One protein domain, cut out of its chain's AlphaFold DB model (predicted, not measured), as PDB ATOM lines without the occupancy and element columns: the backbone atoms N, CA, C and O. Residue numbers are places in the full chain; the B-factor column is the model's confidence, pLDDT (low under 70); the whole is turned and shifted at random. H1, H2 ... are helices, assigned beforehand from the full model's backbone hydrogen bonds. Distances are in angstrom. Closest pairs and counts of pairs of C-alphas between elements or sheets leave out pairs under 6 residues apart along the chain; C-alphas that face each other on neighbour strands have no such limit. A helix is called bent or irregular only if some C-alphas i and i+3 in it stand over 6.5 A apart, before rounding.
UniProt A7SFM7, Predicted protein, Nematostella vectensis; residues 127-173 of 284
ATOM      1  N   ASN A 127     -34.106 -23.151 -44.207       91.00
ATOM      2  CA  ASN A 127     -35.071 -22.376 -45.009       91.00
ATOM      3  C   ASN A 127     -36.522 -22.654 -44.581       91.00
ATOM      4  O   ASN A 127     -37.293 -21.724 -44.389       91.00
ATOM      5  N   SER A 128     -36.862 -23.919 -44.302       91.88
ATOM      6  CA  SER A 128     -38.197 -24.297 -43.815       91.88
ATOM      7  C   SER A 128     -38.571 -23.617 -42.490       91.88
ATOM      8  O   SER A 128     -39.726 -23.239 -42.301       91.88
ATOM      9  N   LEU A 129     -37.610 -23.430 -41.576       91.12
ATOM     10  CA  LEU A 129     -37.853 -22.722 -40.321       91.12
ATOM     11  C   LEU A 129     -38.029 -21.220 -40.559       91.12
ATOM     12  O   LEU A 129     -38.916 -20.618 -39.960       91.12
ATOM     13  N   GLN A 130     -37.214 -20.630 -41.438       92.69
ATOM     14  CA  GLN A 130     -37.335 -19.216 -41.800       92.69
ATOM     15  C   GLN A 130     -38.713 -18.916 -42.403       92.69
ATOM     16  O   GLN A 130     -39.380 -18.000 -41.928       92.69
ATOM     17  N   ASP A 131     -39.173 -19.743 -43.346       93.75
ATOM     18  CA  ASP A 131     -40.495 -19.615 -43.970       93.75
ATOM     19  C   ASP A 131     -41.630 -19.785 -42.940       93.75
ATOM     20  O   ASP A 131     -42.627 -19.061 -42.939       93.75
ATOM     21  N   LYS A 132     -41.478 -20.730 -42.002       92.56
ATOM     22  CA  LYS A 132     -42.456 -20.960 -40.927       92.56
ATOM     23  C   LYS A 132     -42.552 -19.748 -39.991       92.56
ATOM     24  O   LYS A 132     -43.655 -19.307 -39.666       92.56
ATOM     25  N   ILE A 133     -41.413 -19.181 -39.591       93.75
ATOM     26  CA  ILE A 133     -41.358 -17.983 -38.743       93.75
ATOM     27  C   ILE A 133     -41.933 -16.771 -39.482       93.75
ATOM     28  O   ILE A 133     -42.724 -16.032 -38.893       93.75
ATOM     29  N   SER A 134     -41.591 -16.573 -40.760       92.94
ATOM     30  CA  SER A 134     -42.120 -15.450 -41.542       92.94
ATOM     31  C   SER A 134     -43.638 -15.526 -41.681       92.94
ATOM     32  O   SER A 134     -44.311 -14.520 -41.469       92.94
ATOM     33  N   ASN A 135     -44.190 -16.716 -41.936       92.38
ATOM     34  CA  ASN A 135     -45.638 -16.921 -42.039       92.38
ATOM     35  C   ASN A 135     -46.354 -16.636 -40.710       92.38
ATOM     36  O   ASN A 135     -47.373 -15.942 -40.683       92.38
ATOM     37  N   LEU A 136     -45.810 -17.122 -39.587       90.06
ATOM     38  CA  LEU A 136     -46.365 -16.858 -38.255       90.06
ATOM     39  C   LEU A 136     -46.341 -15.370 -37.901       90.06
ATOM     40  O   LEU A 136     -47.291 -14.846 -37.311       90.06
ATOM     41  N   LEU A 137     -45.260 -14.684 -38.268       91.88
ATOM     42  CA  LEU A 137     -45.097 -13.263 -38.018       91.88
ATOM     43  C   LEU A 137     -46.045 -12.427 -38.890       91.88
ATOM     44  O   LEU A 137     -46.686 -11.504 -38.391       91.88
ATOM     45  N   GLU A 138     -46.200 -12.781 -40.163       93.00
ATOM     46  CA  GLU A 138     -47.166 -12.141 -41.054       93.00
ATOM     47  C   GLU A 138     -48.603 -12.312 -40.530       93.00
ATOM     48  O   GLU A 138     -49.356 -11.338 -40.460       93.00
ATOM     49  N   LYS A 139     -48.964 -13.517 -40.068       89.31
ATOM     50  CA  LYS A 139     -50.262 -13.800 -39.430       89.31
ATOM     51  C   LYS A 139     -50.458 -12.961 -38.160       89.31
ATOM     52  O   LYS A 139     -51.518 -12.361 -37.985       89.31
ATOM     53  N   LYS A 140     -49.420 -12.826 -37.321       90.75
ATOM     54  CA  LYS A 140     -49.432 -11.954 -36.130       90.75
ATOM     55  C   LYS A 140     -49.749 -10.501 -36.495       90.75
ATOM     56  O   LYS A 140     -50.586  -9.882 -35.841       90.75
ATOM     57  N   TYR A 141     -49.103  -9.960 -37.528       91.25
ATOM     58  CA  TYR A 141     -49.310  -8.573 -37.950       91.25
ATOM     59  C   TYR A 141     -50.667  -8.349 -38.620       91.25
ATOM     60  O   TYR A 141     -51.322  -7.355 -38.319       91.25
ATOM     61  N   ARG A 142     -51.116  -9.274 -39.478       91.12
ATOM     62  CA  ARG A 142     -52.413  -9.173 -40.167       91.12
ATOM     63  C   ARG A 142     -53.591  -9.202 -39.204       91.12
ATOM     64  O   ARG A 142     -54.505  -8.401 -39.341       91.12
ATOM     65  N   THR A 143     -53.579 -10.127 -38.249       87.75
ATOM     66  CA  THR A 143     -54.710 -10.324 -37.333       87.75
ATOM     67  C   THR A 143     -54.566  -9.524 -36.034       87.75
ATOM     68  O   THR A 143     -55.464  -9.563 -35.203       87.75
ATOM     69  N   ASN A 144     -53.439  -8.824 -35.829       87.31
ATOM     70  CA  ASN A 144     -53.085  -8.151 -34.569       87.31
ATOM     71  C   ASN A 144     -53.239  -9.075 -33.333       87.31
ATOM     72  O   ASN A 144     -53.547  -8.630 -32.232       87.31
ATOM     73  N   LYS A 145     -53.064 -10.392 -33.518       83.06
ATOM     74  CA  LYS A 145     -53.262 -11.397 -32.464       83.06
ATOM     75  C   LYS A 145     -51.979 -11.536 -31.642       83.06
ATOM     76  O   LYS A 145     -50.901 -11.746 -32.195       83.06
ATOM     77  N   ASP A 146     -52.099 -11.467 -30.319       89.38
ATOM     78  CA  ASP A 146     -51.030 -11.871 -29.407       89.38
ATOM     79  C   ASP A 146     -51.169 -13.361 -29.074       89.38
ATOM     80  O   ASP A 146     -52.088 -13.787 -28.370       89.38
ATOM     81  N   TRP A 147     -50.240 -14.162 -29.595       87.94
ATOM     82  CA  TRP A 147     -50.197 -15.605 -29.370       87.94
ATOM     83  C   TRP A 147     -50.039 -15.966 -27.891       87.94
ATOM     84  O   TRP A 147     -50.618 -16.958 -27.450       87.94
ATOM     85  N   ASN A 148     -49.317 -15.159 -27.106       90.44
ATOM     86  CA  ASN A 148     -49.159 -15.410 -25.676       90.44
ATOM     87  C   ASN A 148     -50.497 -15.230 -24.946       90.44
ATOM     88  O   ASN A 148     -50.937 -16.118 -24.213       90.44
ATOM     89  N   ALA A 149     -51.201 -14.130 -25.226       91.38
ATOM     90  CA  ALA A 149     -52.542 -13.900 -24.701       91.38
ATOM     91  C   ALA A 149     -53.528 -14.999 -25.134       91.38
ATOM     92  O   ALA A 149     -54.312 -15.479 -24.316       91.38
ATOM     93  N   ALA A 150     -53.472 -15.445 -26.394       90.38
ATOM     94  CA  ALA A 150     -54.305 -16.542 -26.885       90.38
ATOM     95  C   ALA A 150     -54.057 -17.846 -26.110       90.38
ATOM     96  O   ALA A 150     -55.012 -18.497 -25.689       90.38
ATOM     97  N   VAL A 151     -52.794 -18.205 -25.848       90.38
ATOM     98  CA  VAL A 151     -52.451 -19.403 -25.063       90.38
ATOM     99  C   VAL A 151     -52.965 -19.294 -23.627       90.38
ATOM    100  O   VAL A 151     -53.608 -20.232 -23.156       90.38
ATOM    101  N   GLN A 152     -52.771 -18.150 -22.963       90.69
ATOM    102  CA  GLN A 152     -53.247 -17.907 -21.592       90.69
ATOM    103  C   GLN A 152     -54.780 -17.905 -21.476       90.69
ATOM    104  O   GLN A 152     -55.331 -18.239 -20.425       90.69
ATOM    105  N   LYS A 153     -55.495 -17.562 -22.555       91.00
ATOM    106  CA  LYS A 153     -56.963 -17.616 -22.622       91.00
ATOM    107  C   LYS A 153     -57.526 -19.030 -22.844       91.00
ATOM    108  O   LYS A 153     -58.742 -19.222 -22.798       91.00
ATOM    109  N   ARG A 154     -56.704 -20.056 -23.054       92.69
ATOM    110  CA  ARG A 154     -57.222 -21.426 -23.186       92.69
ATOM    111  C   ARG A 154     -57.508 -22.031 -21.818       92.69
ATOM    112  O   ARG A 154     -56.679 -21.972 -20.914       92.69
ATOM    113  N   LYS A 155     -58.669 -22.677 -21.676       91.88
ATOM    114  CA  LYS A 155     -59.068 -23.361 -20.429       91.88
ATOM    115  C   LYS A 155     -58.052 -24.421 -19.994       91.88
ATOM    116  O   LYS A 155     -57.752 -24.522 -18.810       91.88
ATOM    117  N   ASP A 156     -57.470 -25.133 -20.955       89.75
ATOM    118  CA  ASP A 156     -56.519 -26.207 -20.678       89.75
ATOM    119  C   ASP A 156     -55.183 -25.667 -20.177       89.75
ATOM    120  O   ASP A 156     -54.529 -26.340 -19.399       89.75
ATOM    121  N   PHE A 157     -54.798 -24.450 -20.575       92.25
ATOM    122  CA  PHE A 157     -53.571 -23.805 -20.106       92.25
ATOM    123  C   PHE A 157     -53.747 -23.138 -18.735       92.25
ATOM    124  O   PHE A 157     -52.801 -23.057 -17.962       92.25
ATOM    125  N   ARG A 158     -54.961 -22.683 -18.400       92.62
ATOM    126  CA  ARG A 158     -55.270 -22.141 -17.063       92.62
ATOM    127  C   ARG A 158     -55.449 -23.222 -16.003       92.62
ATOM    128  O   ARG A 158     -55.360 -22.929 -14.815       92.62
ATOM    129  N   ASN A 159     -55.764 -24.445 -16.416       92.88
ATOM    130  CA  ASN A 159     -55.924 -25.561 -15.504       92.88
ATOM    131  C   ASN A 159     -54.544 -25.977 -14.958       92.88
ATOM    132  O   ASN A 159     -53.701 -26.378 -15.757       92.88
ATOM    133  N   PRO A 160     -54.310 -25.968 -13.630       92.12
ATOM    134  CA  PRO A 160     -53.023 -26.355 -13.045       92.12
ATOM    135  C   PRO A 160     -52.522 -27.746 -13.468       92.12
ATOM    136  O   PRO A 160     -51.318 -27.975 -13.497       92.12
ATOM    137  N   SER A 161     -53.417 -28.660 -13.863       92.31
ATOM    138  CA  SER A 161     -53.035 -29.982 -14.392       92.31
ATOM    139  C   SER A 161     -52.232 -29.937 -15.702       92.31
ATOM    140  O   SER A 161     -51.670 -30.954 -16.105       92.31
ATOM    141  N   ILE A 162     -52.132 -28.782 -16.374       93.88
ATOM    142  CA  ILE A 162     -51.258 -28.617 -17.542       93.88
ATOM    143  C   ILE A 162     -49.778 -28.728 -17.182       93.88
ATOM    144  O   ILE A 162     -48.996 -29.178 -18.018       93.88
ATOM    145  N   TYR A 163     -49.389 -28.352 -15.957       91.69
ATOM    146  CA  TYR A 163     -47.988 -28.364 -15.544       91.69
ATOM    147  C   TYR A 163     -47.402 -29.773 -15.573       91.69
ATOM    148  O   TYR A 163     -46.301 -29.932 -16.076       91.69
ATOM    149  N   GLU A 164     -48.171 -30.797 -15.195       93.00
ATOM    150  CA  GLU A 164     -47.774 -32.208 -15.323       93.00
ATOM    151  C   GLU A 164     -47.348 -32.561 -16.756       93.00
ATOM    152  O   GLU A 164     -46.312 -33.182 -17.002       93.00
ATOM    153  N   LYS A 165     -48.127 -32.099 -17.743       93.12
ATOM    154  CA  LYS A 165     -47.821 -32.323 -19.160       93.12
ATOM    155  C   LYS A 165     -46.604 -31.523 -19.605       93.12
ATOM    156  O   LYS A 165     -45.809 -32.040 -20.379       93.12
ATOM    157  N   LEU A 166     -46.458 -30.282 -19.142       92.75
ATOM    158  CA  LEU A 166     -45.323 -29.423 -19.494       92.75
ATOM    159  C   LEU A 166     -44.013 -29.941 -18.898       92.75
ATOM    160  O   LEU A 166     -43.005 -29.958 -19.593       92.75
ATOM    161  N   ILE A 167     -44.037 -30.407 -17.650       92.75
ATOM    162  CA  ILE A 167     -42.896 -31.040 -16.984       92.75
ATOM    163  C   ILE A 167     -42.461 -32.269 -17.784       92.75
ATOM    164  O   ILE A 167     -41.288 -32.378 -18.143       92.75
ATOM    165  N   SER A 168     -43.411 -33.143 -18.138       92.19
ATOM    166  CA  SER A 168     -43.127 -34.336 -18.941       92.19
ATOM    167  C   SER A 168     -42.618 -33.997 -20.343       92.19
ATOM    168  O   SER A 168     -41.650 -34.596 -20.793       92.19
ATOM    169  N   TYR A 169     -43.242 -33.041 -21.031       93.19
ATOM    170  CA  TYR A 169     -42.890 -32.670 -22.402       93.19
ATOM    171  C   TYR A 169     -41.523 -31.977 -22.491       93.19
ATOM    172  O   TYR A 169     -40.750 -32.243 -23.407       93.19
ATOM    173  N   CYS A 170     -41.209 -31.107 -21.530       91.88
ATOM    174  CA  CYS A 170     -39.934 -30.395 -21.466       91.88
ATOM    175  C   CYS A 170     -38.820 -31.207 -20.781       91.88
ATOM    176  O   CYS A 170     -37.728 -30.677 -20.590       91.88
ATOM    177  N   ASN A 171     -39.083 -32.463 -20.392       91.00
ATOM    178  CA  ASN A 171     -38.156 -33.325 -19.648       91.00
ATOM    179  C   ASN A 171     -37.577 -32.651 -18.389       91.00
ATOM    180  O   ASN A 171     -36.401 -32.816 -18.052       91.00
ATOM    181  N   ILE A 172     -38.406 -31.873 -17.692       90.38
ATOM    182  CA  ILE A 172     -38.010 -31.165 -16.475       90.38
ATOM    183  C   ILE A 172     -38.080 -32.138 -15.298       90.38
ATOM    184  O   ILE A 172     -39.015 -32.922 -15.166       90.38
ATOM    185  N   GLN A 173     -37.082 -32.074 -14.422       86.94
ATOM    186  CA  GLN A 173     -37.132 -32.759 -13.134       86.94
ATOM    187  C   GLN A 173     -37.989 -31.923 -12.178       86.94
ATOM    188  O   GLN A 173     -37.594 -30.813 -11.826       86.94
TER     189      GLN A 173
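AT A GLANCE: This is residues 127 to 173 of the 284 residues of the protein "Predicted protein" of Nematostella vectensis (UniProt A7SFM7). The domain is an open U of four helices: the long helix H1 makes one arm, the shorter helix H4 makes the other, and the short helices H2 and H3 with their links form the base between them. The space between the arms is empty, and the frame is loosely built, with no named helix touching another. The printed part has 47 residues with four named helices, in the order H1, H2, H3, H4, and no named strand; its class is all helix. It is only just extended, close to loose, with a radius of gyration of the C-alphas of 14.4 A, and it is flat, spanning 34 by 26 by 11 A.

HOW THE PARTS SIT: The longest helix is H1, residues 127 to 143. It is close to H2, residues 147 to 152, but not clearly touching it; their closest C-alphas, those of Lys 140 and Trp 147, are 7.7 A apart. The lines of H1 and H2 are about perpendicular, at 74 degrees. H2 is close to H3, residues 155 to 158, but not clearly touching it, with the closest C-alphas, those of Gln 152 and Arg 158, 6.5 A apart. H3 is close to H4, residues 162 to 169, but not clearly touching it; the closest C-alphas are those of Asp 156 and Ile 162, 6.6 A apart. H1 is apart from H3 and from H4, and H2 is apart from H4. In H1, H2 and H4 every O i to N i+4 pair is within hydrogen-bond range; H3 is too short for such a pair, and its one O i to N i+3 pair is within range.

IN THESE COORDINATES: H1 runs from Asn 127, with its C-alpha at (-35.071, -22.376, -45.009), to Thr 143, with its C-alpha at (-54.710, -10.324, -37.333), 24.3 A from first to last C-alpha. H4, from Ile 162 to Tyr 169, measures 10.5 A and ends with C-alpha 169 at (-42.890, -32.670, -22.402). Between them in the chain come H2, from Trp 147 to Gln 152, 8.7 A, and H3, from Lys 155 to Arg 158, 5.2 A. No helix is bent or irregular.

THE WHOLE: The two C-alphas farthest apart are those of Arg 142 and Gln 173, at 39.0 A, while the first and last printed C-alphas, of Asn 127 and Gln 173, are 33.6 A apart. The links H1 to H2, H2 to H3 and H3 to H4 are tight, and no link is long. Residues 127 to 135, which belong to H1, stand free, and so do residues 137 to 146, of which 137 to 143 belong to H1. The printed part has no cut. The mean pLDDT of the printed part is 91.2, and no printed residue is under 70.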